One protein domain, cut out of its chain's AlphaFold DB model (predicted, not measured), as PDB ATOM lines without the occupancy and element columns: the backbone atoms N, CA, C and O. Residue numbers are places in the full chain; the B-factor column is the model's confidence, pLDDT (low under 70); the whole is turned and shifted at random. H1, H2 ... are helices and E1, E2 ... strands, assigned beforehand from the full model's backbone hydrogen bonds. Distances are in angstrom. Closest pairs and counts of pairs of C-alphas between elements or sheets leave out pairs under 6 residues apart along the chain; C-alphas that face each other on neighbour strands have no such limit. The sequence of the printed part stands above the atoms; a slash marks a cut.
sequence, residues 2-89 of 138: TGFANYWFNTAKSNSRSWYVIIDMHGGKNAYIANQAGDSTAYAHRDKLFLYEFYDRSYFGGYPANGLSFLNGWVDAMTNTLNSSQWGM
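What this domain is: This is residues 2 to 89 of the 138 residues of the protein "Putative glucooligosaccharide oxidase protein" of Togninia minima (strain UCR-PA7) (UniProt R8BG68). A long ribbon of two antiparallel strands, E1 and E2, has H3 running alongside E2, and H1 packs on H3. Beyond one end of the ribbon, short H2 and the long link after it make a head of mostly loops, which adds to the longest axis. The printed part has 88 residues with three named helices and two named strands, in the order H1 E1 H2 E2 H3; the class is mixed, helices and strands, with under half of the residues in named elements. The whole is loose, with a radius of gyration of the C-alphas of 15.5 A, and elongated, spanning 44 by 27 by 21 A.

How they stand to each other: Look first at E1, residues 18 to 25, and E2, residues 50 to 57, antiparallel neighbours at 168 degrees; N 22 and O 53 are within hydrogen-bond range at 3.0 A, and N 24 and O 51 at 2.8 A. Next find H3, residues 67 to 79: its closest C-alpha to E2 is that of Leu 71, 6.7 A from that of Phe 54. H1, residues 2 to 10, touches H3, which touches it with residues 74 to 78 alone; the closest C-alphas of the two, those of Gly 3 and Ala 77, are 4.9 A apart. H1 and H3 run opposite ways at 35.1 degrees, only just a steep tilt. H2, residues 32 to 35, is apart from H1 and H3. In H1 and H3 every O i to N i+4 pair is within hydrogen-bond range; H2 is too short for one.

Where its parts are: Find C-alpha 18 at (-28.588, 11.971, -15.523); from there E1 runs 23.3 A. E2 measures 22.9 A, H1 11.9 A and H2 5.2 A. H3 runs 18.8 A to C-alpha 79 at (-29.609, 6.782, 7.200).

The domain as a whole: The C-alphas farthest apart, of Ala 37 and Gly 61, are 45.4 A apart. The link from H2 to E2, 14 residues, is long. The printed part has no cut, and no printed residue is under 70 in pLDDT.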
ATOM      1  N   THR A   2     -25.850  -2.077   2.875       88.06
ATOM      2  CA  THR A   2     -27.025  -2.799   2.343       88.06
ATOM      3  C   THR A   2     -28.124  -1.874   1.807       88.06
ATOM      4  O   THR A   2     -28.591  -2.085   0.696       88.06
ATOM      5  N   GLY A   3     -28.480  -0.808   2.537       93.00
ATOM      6  CA  GLY A   3     -29.474   0.174   2.081       93.00
ATOM      7  C   GLY A   3     -29.105   0.859   0.761       93.00
ATOM      8  O   GLY A   3     -29.923   0.914  -0.152       93.00
ATOM      9  N   PHE A   4     -27.840   1.272   0.617       94.69
ATOM     10  CA  PHE A   4     -27.313   1.858  -0.620       94.69
ATOM     11  C   PHE A   4     -27.457   0.904  -1.814       94.69
ATOM     12  O   PHE A   4     -28.012   1.282  -2.842       94.69
ATOM     13  N   ALA A   5     -26.977  -0.337  -1.667       95.38
ATOM     14  CA  ALA A   5     -27.015  -1.331  -2.737       95.38
ATOM     15  C   ALA A   5     -28.455  -1.723  -3.100       95.38
ATOM     16  O   ALA A   5     -28.797  -1.797  -4.278       95.38
ATOM     17  N   ASN A   6     -29.320  -1.917  -2.102       96.75
ATOM     18  CA  ASN A   6     -30.725  -2.243  -2.330       96.75
ATOM     19  C   ASN A   6     -31.447  -1.124  -3.087       96.75
ATOM     20  O   ASN A   6     -32.177  -1.413  -4.031       96.75
ATOM     21  N   TYR A   7     -31.226   0.140  -2.714       97.62
ATOM     22  CA  TYR A   7     -31.832   1.270  -3.420       97.62
ATOM     23  C   TYR A   7     -31.323   1.368  -4.862       97.62
ATOM     24  O   TYR A   7     -32.109   1.584  -5.786       97.62
ATOM     25  N   TRP A   8     -30.026   1.118  -5.083       97.31
ATOM     26  CA  TRP A   8     -29.468   1.033  -6.431       97.31
ATOM     27  C   TRP A   8     -30.190  -0.017  -7.287       97.31
ATOM     28  O   TRP A   8     -30.698   0.306  -8.363       97.31
ATOM     29  N   PHE A   9     -30.249  -1.268  -6.813       97.56
ATOM     30  CA  PHE A   9     -30.799  -2.387  -7.583       97.56
ATOM     31  C   PHE A   9     -32.308  -2.281  -7.812       97.56
ATOM     32  O   PHE A   9     -32.772  -2.638  -8.893       97.56
ATOM     33  N   ASN A  10     -33.056  -1.783  -6.826       97.12
ATOM     34  CA  ASN A  10     -34.518  -1.791  -6.856       97.12
ATOM     35  C   ASN A  10     -35.134  -0.481  -7.366       97.12
ATOM     36  O   ASN A  10     -36.316  -0.464  -7.706       97.12
ATOM     37  N   THR A  11     -34.382   0.623  -7.394       96.62
ATOM     38  CA  THR A  11     -34.933   1.950  -7.716       96.62
ATOM     39  C   THR A  11     -34.027   2.761  -8.633       96.62
ATOM     40  O   THR A  11     -34.471   3.178  -9.697       96.62
ATOM     41  N   ALA A  12     -32.761   2.983  -8.272       96.81
ATOM     42  CA  ALA A  12     -31.931   3.927  -9.023       96.81
ATOM     43  C   ALA A  12     -31.606   3.448 -10.437       96.81
ATOM     44  O   ALA A  12     -31.697   4.229 -11.379       96.81
ATOM     45  N   LYS A  13     -31.299   2.158 -10.617       96.06
ATOM     46  CA  LYS A  13     -30.900   1.602 -11.918       96.06
ATOM     47  C   LYS A  13     -31.936   1.823 -13.034       96.06
ATOM     48  O   LYS A  13     -31.549   1.904 -14.195       96.06
ATOM     49  N   SER A  14     -33.230   1.885 -12.715       95.56
ATOM     50  CA  SER A  14     -34.293   2.109 -13.708       95.56
ATOM     51  C   SER A  14     -34.565   3.590 -13.992       95.56
ATOM     52  O   SER A  14     -35.285   3.906 -14.938       95.56
ATOM     53  N   ASN A  15     -33.991   4.507 -13.208       94.44
ATOM     54  CA  ASN A  15     -34.121   5.939 -13.428       94.44
ATOM     55  C   ASN A  15     -33.234   6.373 -14.606       94.44
ATOM     56  O   ASN A  15     -32.008   6.331 -14.521       94.44
ATOM     57  N   SER A  16     -33.858   6.821 -15.695       92.50
ATOM     58  CA  SER A  16     -33.179   7.209 -16.937       92.50
ATOM     59  C   SER A  16     -32.658   8.652 -16.958       92.50
ATOM     60  O   SER A  16     -32.191   9.109 -18.003       92.50
ATOM     61  N   ARG A  17     -32.776   9.408 -15.856       92.69
ATOM     62  CA  ARG A  17     -32.185  10.753 -15.746       92.69
ATOM     63  C   ARG A  17     -30.665  10.691 -15.631       92.69
ATOM     64  O   ARG A  17     -30.077   9.635 -15.430       92.69
ATOM     65  N   SER A  18     -30.024  11.851 -15.747       94.31
ATOM     66  CA  SER A  18     -28.588  11.971 -15.523       94.31
ATOM     67  C   SER A  18     -28.322  12.176 -14.044       94.31
ATOM     68  O   SER A  18     -28.417  13.291 -13.544       94.31
ATOM     69  N   TRP A  19     -27.925  11.113 -13.369       96.44
ATOM     70  CA  TRP A  19     -27.564  11.147 -11.962       96.44
ATOM     71  C   TRP A  19     -26.260  10.384 -11.744       96.44
ATOM     72  O   TRP A  19     -25.862   9.549 -12.558       96.44
ATOM     73  N   TYR A  20     -25.574  10.693 -10.652       97.06
ATOM     74  CA  TYR A  20     -24.405   9.955 -10.199       97.06
ATOM     75  C   TYR A  20     -24.310  10.012  -8.676       97.06
ATOM     76  O   TYR A  20     -24.913  10.869  -8.028       97.06
ATOM     77  N   VAL A  21     -23.532   9.086  -8.116       97.81
ATOM     78  CA  VAL A  21     -23.098   9.154  -6.722       97.81
ATOM     79  C   VAL A  21     -21.582   9.091  -6.684       97.81
ATOM     80  O   VAL A  21     -20.990   8.188  -7.276       97.81
ATOM     81  N   ILE A  22     -20.965  10.035  -5.980       98.19
ATOM     82  CA  ILE A  22     -19.542   9.979  -5.636       98.19
ATOM     83  C   ILE A  22     -19.433   9.427  -4.219       98.19
ATOM     84  O   ILE A  22     -20.195   9.817  -3.336       98.19
ATOM     85  N   ILE A  23     -18.505   8.489  -4.022       97.88
ATOM     86  CA  ILE A  23     -18.169   7.933  -2.711       97.88
ATOM     87  C   ILE A  23     -16.712   8.283  -2.431       97.88
ATOM     88  O   ILE A  23     -15.798   7.622  -2.926       97.88
ATOM     89  N   ASP A  24     -16.502   9.315  -1.629       98.00
ATOM     90  CA  ASP A  24     -15.176   9.761  -1.233       98.00
ATOM     91  C   ASP A  24     -14.646   8.938  -0.057       98.00
ATOM     92  O   ASP A  24     -15.309   8.747   0.972       98.00
ATOM     93  N   MET A  25     -13.393   8.500  -0.184       96.88
ATOM     94  CA  MET A  25     -12.605   7.937   0.912       96.88
ATOM     95  C   MET A  25     -12.144   9.064   1.842       96.88
ATOM     96  O   MET A  25     -11.012   9.535   1.777       96.88
ATOM     97  N   HIS A  26     -13.066   9.530   2.678       97.56
ATOM     98  CA  HIS A  26     -12.900  10.730   3.490       97.56
ATOM     99  C   HIS A  26     -12.032  10.510   4.742       97.56
ATOM    100  O   HIS A  26     -11.128  11.294   5.040       97.56
ATOM    101  N   GLY A  27     -12.329   9.457   5.505       96.94
ATOM    102  CA  GLY A  27     -11.713   9.192   6.804       96.94
ATOM    103  C   GLY A  27     -10.923   7.890   6.842       96.94
ATOM    104  O   GLY A  27     -10.478   7.359   5.828       96.94
ATOM    105  N   GLY A  28     -10.769   7.351   8.050       95.56
ATOM    106  CA  GLY A  28     -10.040   6.109   8.301       95.56
ATOM    107  C   GLY A  28      -8.685   6.336   8.969       95.56
ATOM    108  O   GLY A  28      -8.210   7.460   9.087       95.56
ATOM    109  N   LYS A  29      -8.063   5.239   9.416       94.50
ATOM    110  CA  LYS A  29      -6.876   5.240  10.294       94.50
ATOM    111  C   LYS A  29      -5.710   6.099   9.787       94.50
ATOM    112  O   LYS A  29      -4.980   6.666  10.588       94.50
ATOM    113  N   ASN A  30      -5.532   6.165   8.469       94.88
ATOM    114  CA  ASN A  30      -4.407   6.855   7.839       94.88
ATOM    115  C   ASN A  30      -4.817   8.187   7.188       94.88
ATOM    116  O   ASN A  30      -3.976   8.853   6.588       94.88
ATOM    117  N   ALA A  31      -6.094   8.576   7.267       95.88
ATOM    118  CA  ALA A  31      -6.559   9.827   6.688       95.88
ATOM    119  C   ALA A  31      -6.151  10.999   7.583       95.88
ATOM    120  O   ALA A  31      -6.503  11.048   8.761       95.88
ATOM    121  N   TYR A  32      -5.473  11.997   7.010       95.38
ATOM    122  CA  TYR A  32      -5.088  13.199   7.755       95.38
ATOM    123  C   TYR A  32      -6.304  13.927   8.343       95.38
ATOM    124  O   TYR A  32      -6.233  14.484   9.439       95.38
ATOM    125  N   ILE A  33      -7.441  13.879   7.639       95.00
ATOM    126  CA  ILE A  33      -8.686  14.489   8.100       95.00
ATOM    127  C   ILE A  33      -9.122  13.898   9.443       95.00
ATOM    128  O   ILE A  33      -9.481  14.675  10.323       95.00
ATOM    129  N   ALA A  34      -9.042  12.577   9.621       95.25
ATOM    130  CA  ALA A  34      -9.475  11.886  10.836       95.25
ATOM    131  C   ALA A  34      -8.528  12.086  12.035       95.25
ATOM    132  O   ALA A  34      -8.926  11.857  13.173       95.25
ATOM    133  N   ASN A  35      -7.300  12.558  11.799       93.94
ATOM    134  CA  ASN A  35      -6.285  12.755  12.841       93.94
ATOM    135  C   ASN A  35      -6.412  14.088  13.600       93.94
ATOM    136  O   ASN A  35      -5.597  14.375  14.473       93.94
ATOM    137  N   GLN A  36      -7.399  14.922  13.267       94.69
ATOM    138  CA  GLN A  36      -7.653  16.194  13.951       94.69
ATOM    139  C   GLN A  36      -8.800  16.044  14.957       94.69
ATOM    140  O   GLN A  36      -9.774  15.341  14.685       94.69
ATOM    141  N   ALA A  37      -8.731  16.753  16.090       94.75
ATOM    142  CA  ALA A  37      -9.816  16.766  17.073       94.75
ATOM    143  C   ALA A  37     -11.121  17.312  16.457       94.75
ATOM    144  O   ALA A  37     -11.097  18.283  15.692       94.75
ATOM    145  N   GLY A  38     -12.260  16.700  16.795       93.38
ATOM    146  CA  GLY A  38     -13.568  17.004  16.193       93.38
ATOM    147  C   GLY A  38     -14.091  18.425  16.446       93.38
ATOM    148  O   GLY A  38     -14.961  18.891  15.713       93.38
ATOM    149  N   ASP A  39     -13.547  19.111  17.448       94.19
ATOM    150  CA  ASP A  39     -13.901  20.461  17.900       94.19
ATOM    151  C   ASP A  39     -12.803  21.509  17.620       94.19
ATOM    152  O   ASP A  39     -12.963  22.692  17.934       94.19
ATOM    153  N   SER A  40     -11.694  21.107  16.989       96.75
ATOM    154  CA  SER A  40     -10.582  22.006  16.631       96.75
ATOM    155  C   SER A  40     -10.959  23.045  15.567       96.75
ATOM    156  O   SER A  40     -10.336  24.100  15.470       96.75
ATOM    157  N   THR A  41     -11.997  22.768  14.774       97.94
ATOM    158  CA  THR A  41     -12.519  23.629  13.702       97.94
ATOM    159  C   THR A  41     -14.049  23.551  13.678       97.94
ATOM    160  O   THR A  41     -14.639  22.766  14.415       97.94
ATOM    161  N   ALA A  42     -14.713  24.314  12.804       98.25
ATOM    162  CA  ALA A  42     -16.162  24.190  12.613       98.25
ATOM    163  C   ALA A  42     -16.585  22.822  12.032       98.25
ATOM    164  O   ALA A  42     -17.711  22.381  12.250       98.25
ATOM    165  N   TYR A  43     -15.690  22.136  11.311       98.38
ATOM    166  CA  TYR A  43     -15.989  20.897  10.593       98.38
ATOM    167  C   TYR A  43     -16.287  19.721  11.537       98.38
ATOM    168  O   TYR A  43     -15.420  19.308  12.305       98.38
ATOM    169  N   ALA A  44     -17.489  19.144  11.438       97.69
ATOM    170  CA  ALA A  44     -18.020  18.207  12.430       97.69
ATOM    171  C   ALA A  44     -17.915  16.713  12.064       97.69
ATOM    172  O   ALA A  44     -18.373  15.865  12.833       97.69
ATOM    173  N   HIS A  45     -17.326  16.375  10.912       98.25
ATOM    174  CA  HIS A  45     -17.388  15.022  10.333       98.25
ATOM    175  C   HIS A  45     -16.040  14.282  10.326       98.25
ATOM    176  O   HIS A  45     -15.840  13.355   9.547       98.25
ATOM    177  N   ARG A  46     -15.097  14.680  11.190       97.69
ATOM    178  CA  ARG A  46     -13.748  14.081  11.302       97.69
ATOM    179  C   ARG A  46     -13.775  12.571  11.587       97.69
ATOM    180  O   ARG A  46     -12.871  11.847  11.199       97.69
ATOM    181  N   ASP A  47     -14.842  12.105  12.223       96.69
ATOM    182  CA  ASP A  47     -15.118  10.719  12.601       96.69
ATOM    183  C   ASP A  47     -15.862   9.910  11.512       96.69
ATOM    184  O   ASP A  47     -16.293   8.785  11.768       96.69
ATOM    185  N   LYS A  48     -16.055  10.455  10.301       97.44
ATOM    186  CA  LYS A  48     -16.753   9.775   9.196       97.44
ATOM    187  C   LYS A  48     -15.774   9.127   8.225       97.44
ATOM    188  O   LYS A  48     -14.858   9.777   7.734       97.44
ATOM    189  N   LEU A  49     -16.005   7.850   7.911       97.06
ATOM    190  CA  LEU A  49     -15.174   7.096   6.967       97.06
ATOM    191  C   LEU A  49     -15.436   7.491   5.506       97.06
ATOM    192  O   LEU A  49     -14.491   7.611   4.734       97.06
ATOM    193  N   PHE A  50     -16.699   7.709   5.148       97.56
ATOM    194  CA  PHE A  50     -17.124   8.024   3.786       97.56
ATOM    195  C   PHE A  50     -17.848   9.366   3.740       97.56
ATOM    196  O   PHE A  50     -18.585   9.702   4.672       97.56
ATOM    197  N   LEU A  51     -17.678  10.080   2.631       98.19
ATOM    198  CA  LEU A  51     -18.511  11.207   2.223       98.19
ATOM    199  C   LEU A  51     -19.208  10.816   0.915       98.19
ATOM    200  O   LEU A  51     -18.605  10.173   0.062       98.19
ATOM    201  N   TYR A  52     -20.490  11.150   0.798       98.19
ATOM    202  CA  TYR A  52     -21.297  10.847  -0.377       98.19
ATOM    203  C   TYR A  52     -21.803  12.147  -0.992       98.19
ATOM    204  O   TYR A  52     -22.365  12.979  -0.278       98.19
ATOM    205  N   GLU A  53     -21.658  12.284  -2.306       98.38
ATOM    206  CA  GLU A  53     -22.356  13.302  -3.093       98.38
ATOM    207  C   GLU A  53     -23.424  12.607  -3.935       98.38
ATOM    208  O   GLU A  53     -23.099  11.772  -4.779       98.38
ATOM    209  N   PHE A  54     -24.692  12.937  -3.695       97.94
ATOM    210  CA  PHE A  54     -25.816  12.474  -4.503       97.94
ATOM    211  C   PHE A  54     -26.215  13.580  -5.470       97.94
ATOM    212  O   PHE A  54     -26.591  14.668  -5.040       97.94
ATOM    213  N   TYR A  55     -26.154  13.296  -6.768       97.56
ATOM    214  CA  TYR A  55     -26.412  14.292  -7.798       97.56
ATOM    215  C   TYR A  55     -27.449  13.779  -8.794       97.56
ATOM    216  O   TYR A  55     -27.304  12.680  -9.326       97.56
ATOM    217  N   ASP A  56     -28.476  14.578  -9.080       96.56
ATOM    218  CA  ASP A  56     -29.483  14.326 -10.119       96.56
ATOM    219  C   ASP A  56     -29.724  15.632 -10.882       96.56
ATOM    220  O   ASP A  56     -29.857  16.704 -10.291       96.56
ATOM    221  N   ARG A  57     -29.745  15.553 -12.215       94.81
ATOM    222  CA  ARG A  57     -29.993  16.697 -13.092       94.81
ATOM    223  C   ARG A  57     -30.934  16.344 -14.234       94.81
ATOM    224  O   ARG A  57     -30.910  15.244 -14.790       94.81
ATOM    225  N   SER A  58     -31.682  17.356 -14.666       92.19
ATOM    226  CA  SER A  58     -32.329  17.368 -15.977       92.19
ATOM    227  C   SER A  58     -31.472  18.172 -16.954       92.19
ATOM    228  O   SER A  58     -31.077  19.291 -16.637       92.19
ATOM    229  N   TYR A  59     -31.181  17.622 -18.136       88.38
ATOM    230  CA  TYR A  59     -30.445  18.356 -19.179       88.38
ATOM    231  C   TYR A  59     -31.289  19.451 -19.833       88.38
ATOM    232  O   TYR A  59     -30.755  20.470 -20.263       88.38
ATOM    233  N   PHE A  60     -32.600  19.229 -19.923       87.94
ATOM    234  CA  PHE A  60     -33.535  20.111 -20.608       87.94
ATOM    235  C   PHE A  60     -34.823  20.244 -19.792       87.94
ATOM    236  O   PHE A  60     -35.228  19.307 -19.100       87.94
ATOM    237  N   GLY A  61     -35.488  21.393 -19.900       89.31
ATOM    238  CA  GLY A  61     -36.741  21.664 -19.191       89.31
ATOM    239  C   GLY A  61     -36.577  21.851 -17.678       89.31
ATOM    240  O   GLY A  61     -35.471  21.979 -17.158       89.31
ATOM    241  N   GLY A  62     -37.709  21.905 -16.973       92.50
ATOM    242  CA  GLY A  62     -37.735  22.032 -15.516       92.50
ATOM    243  C   GLY A  62     -37.274  20.758 -14.808       92.50
ATOM    244  O   GLY A  62     -37.445  19.649 -15.320       92.50
ATOM    245  N   TYR A  63     -36.715  20.913 -13.606       94.56
ATOM    246  CA  TYR A  63     -36.390  19.771 -12.755       94.56
ATOM    247  C   TYR A  63     -37.682  19.022 -12.376       94.56
ATOM    248  O   TYR A  63     -38.665  19.665 -11.992       94.56
ATOM    249  N   PRO A  64     -37.737  17.686 -12.515       92.25
ATOM    250  CA  PRO A  64     -38.983  16.947 -12.367       92.25
ATOM    251  C   PRO A  64     -39.449  16.908 -10.909       92.25
ATOM    252  O   PRO A  64     -38.644  16.839  -9.981       92.25
ATOM    253  N   ALA A  65     -40.768  16.855 -10.709       92.25
ATOM    254  CA  ALA A  65     -41.379  16.855  -9.377       92.25
ATOM    255  C   ALA A  65     -40.926  15.680  -8.483       92.25
ATOM    256  O   ALA A  65     -40.921  15.801  -7.263       92.25
ATOM    257  N   ASN A  66     -40.514  14.554  -9.078       90.56
ATOM    258  CA  ASN A  66     -39.993  13.384  -8.365       90.56
ATOM    259  C   ASN A  66     -38.456  13.341  -8.261       90.56
ATOM    260  O   ASN A  66     -37.900  12.323  -7.851       90.56
ATOM    261  N   GLY A  67     -37.750  14.396  -8.678       93.12
ATOM    262  CA  GLY A  67     -36.289  14.435  -8.620       93.12
ATOM    263  C   GLY A  67     -35.770  14.449  -7.183       93.12
ATOM    264  O   GLY A  67     -34.884  13.679  -6.831       93.12
ATOM    265  N   LEU A  68     -36.376  15.269  -6.320       94.19
ATOM    266  CA  LEU A  68     -35.978  15.353  -4.910       94.19
ATOM    267  C   LEU A  68     -36.345  14.083  -4.136       94.19
ATOM    268  O   LEU A  68     -35.532  13.579  -3.373       94.19
ATOM    269  N   SER A  69     -37.528  13.504  -4.374       95.06
ATOM    270  CA  SER A  69     -37.933  12.263  -3.696       95.06
ATOM    271  C   SER A  69     -37.057  11.064  -4.067       95.06
ATOM    272  O   SER A  69     -36.865  10.176  -3.240       95.06
ATOM    273  N   PHE A  70     -36.489  11.051  -5.277       96.88
ATOM    274  CA  PHE A  70     -35.498  10.056  -5.682       96.88
ATOM    275  C   PHE A  70     -34.218  10.140  -4.834       96.88
ATOM    276  O   PHE A  70     -33.782   9.129  -4.287       96.88
ATOM    277  N   LEU A  71     -33.635  11.331  -4.675       96.94
ATOM    278  CA  LEU A  71     -32.429  11.487  -3.856       96.94
ATOM    279  C   LEU A  71     -32.722  11.268  -2.368       96.94
ATOM    280  O   LEU A  71     -31.999  10.517  -1.713       96.94
ATOM    281  N   ASN A  72     -33.819  11.836  -1.860       96.06
ATOM    282  CA  ASN A  72     -34.227  11.685  -0.463       96.06
ATOM    283  C   ASN A  72     -34.451  10.213  -0.111       96.06
ATOM    284  O   ASN A  72     -33.925   9.744   0.890       96.06
ATOM    285  N   GLY A  73     -35.126   9.447  -0.975       96.88
ATOM    286  CA  GLY A  73     -35.330   8.017  -0.744       96.88
ATOM    287  C   GLY A  73     -34.021   7.222  -0.664       96.88
ATOM    288  O   GLY A  73     -33.934   6.266   0.106       96.88
ATOM    289  N   TRP A  74     -32.994   7.613  -1.425       97.31
ATOM    290  CA  TRP A  74     -31.691   6.951  -1.373       97.31
ATOM    291  C   TRP A  74     -30.928   7.297  -0.091       97.31
ATOM    292  O   TRP A  74     -30.382   6.402   0.563       97.31
ATOM    293  N   VAL A  75     -30.932   8.576   0.293       97.06
ATOM    294  CA  VAL A  75     -30.358   9.037   1.564       97.06
ATOM    295  C   VAL A  75     -31.053   8.333   2.734       97.06
ATOM    296  O   VAL A  75     -30.369   7.718   3.550       97.06
ATOM    297  N   ASP A  76     -32.385   8.301   2.751       96.69
ATOM    298  CA  ASP A  76     -33.199   7.632   3.771       96.69
ATOM    299  C   ASP A  76     -32.896   6.132   3.860       96.69
ATOM    300  O   ASP A  76     -32.733   5.581   4.952       96.69
ATOM    301  N   ALA A  77     -32.754   5.450   2.719       96.81
ATOM    302  CA  ALA A  77     -32.393   4.033   2.692       96.81
ATOM    303  C   ALA A  77     -31.038   3.757   3.366       96.81
ATOM    304  O   ALA A  77     -30.812   2.658   3.879       96.81
ATOM    305  N   MET A  78     -30.129   4.735   3.382       95.06
ATOM    306  CA  MET A  78     -28.864   4.637   4.104       95.06
ATOM    307  C   MET A  78     -28.991   5.024   5.575       95.06
ATOM    308  O   MET A  78     -28.499   4.289   6.436       95.06
ATOM    309  N   THR A  79     -29.616   6.161   5.869       95.56
ATOM    310  CA  THR A  79     -29.609   6.782   7.200       95.56
ATOM    311  C   THR A  79     -30.591   6.128   8.167       95.56
ATOM    312  O   THR A  79     -30.256   5.998   9.341       95.56
ATOM    313  N   ASN A  80     -31.730   5.605   7.698       95.12
ATOM    314  CA  ASN A  80     -32.747   4.972   8.556       95.12
ATOM    315  C   ASN A  80     -32.249   3.718   9.291       95.12
ATOM    316  O   ASN A  80     -32.856   3.282  10.265       95.12
ATOM    317  N   THR A  81     -31.148   3.122   8.829       91.31
ATOM    318  CA  THR A  81     -30.524   1.947   9.464       91.31
ATOM    319  C   THR A  81     -29.398   2.304  10.437       91.31
ATOM    320  O   THR A  81     -28.763   1.412  10.999       91.31
ATOM    321  N   LEU A  82     -29.120   3.596  10.623       94.31
ATOM    322  CA  LEU A  82     -28.008   4.111  11.412       94.31
ATOM    323  C   LEU A  82     -28.523   4.953  12.580       94.31
ATOM    324  O   LEU A  82     -29.518   5.666  12.467       94.31
ATOM    325  N   ASN A  83     -27.790   4.947  13.693       96.00
ATOM    326  CA  ASN A  83     -28.020   5.930  14.748       96.00
ATOM    327  C   ASN A  83     -27.693   7.333  14.219       96.00
ATOM    328  O   ASN A  83     -26.748   7.497  13.442       96.00
ATOM    329  N   SER A  84     -28.402   8.359  14.695       94.00
ATOM    330  CA  SER A  84     -28.171   9.759  14.296       94.00
ATOM    331  C   SER A  84     -26.718  10.213  14.496       94.00
ATOM    332  O   SER A  84     -26.182  10.979  13.702       94.00
ATOM    333  N   SER A  85     -26.013   9.672  15.496       95.12
ATOM    334  CA  SER A  85     -24.594   9.964  15.745       95.12
ATOM    335  C   SER A  85     -23.643   9.419  14.671       95.12
ATOM    336  O   SER A  85     -22.510   9.897  14.555       95.12
ATOM    337  N   GLN A  86     -24.073   8.453  13.859       96.44
ATOM    338  CA  GLN A  86     -23.230   7.772  12.871       96.44
ATOM    339  C   GLN A  86     -23.201   8.479  11.514       96.44
ATOM    340  O   GLN A  86     -22.328   8.182  10.700       96.44
ATOM    341  N   TRP A  87     -24.096   9.435  11.271       97.62
ATOM    342  CA  TRP A  87     -24.184  10.139   9.996       97.62
ATOM    343  C   TRP A  87     -24.411  11.645  10.187       97.62
ATOM    344  O   TRP A  87     -24.505  12.159  11.300       97.62
ATOM    345  N   GLY A  88     -24.347  12.373   9.083       98.19
ATOM    346  CA  GLY A  88     -24.586  13.807   8.974       98.19
ATOM    347  C   GLY A  88     -24.581  14.178   7.493       98.19
ATOM    348  O   GLY A  88     -24.379  13.307   6.647       98.19
ATOM    349  N   MET A  89     -24.780  15.451   7.184       98.44
ATOM    350  CA  MET A  89     -24.741  15.966   5.813       98.44
ATOM    351  C   MET A  89     -23.625  16.997   5.692       98.44
ATOM    352  O   MET A  89     -23.198  17.565   6.692       98.44
TER     353      MET A  89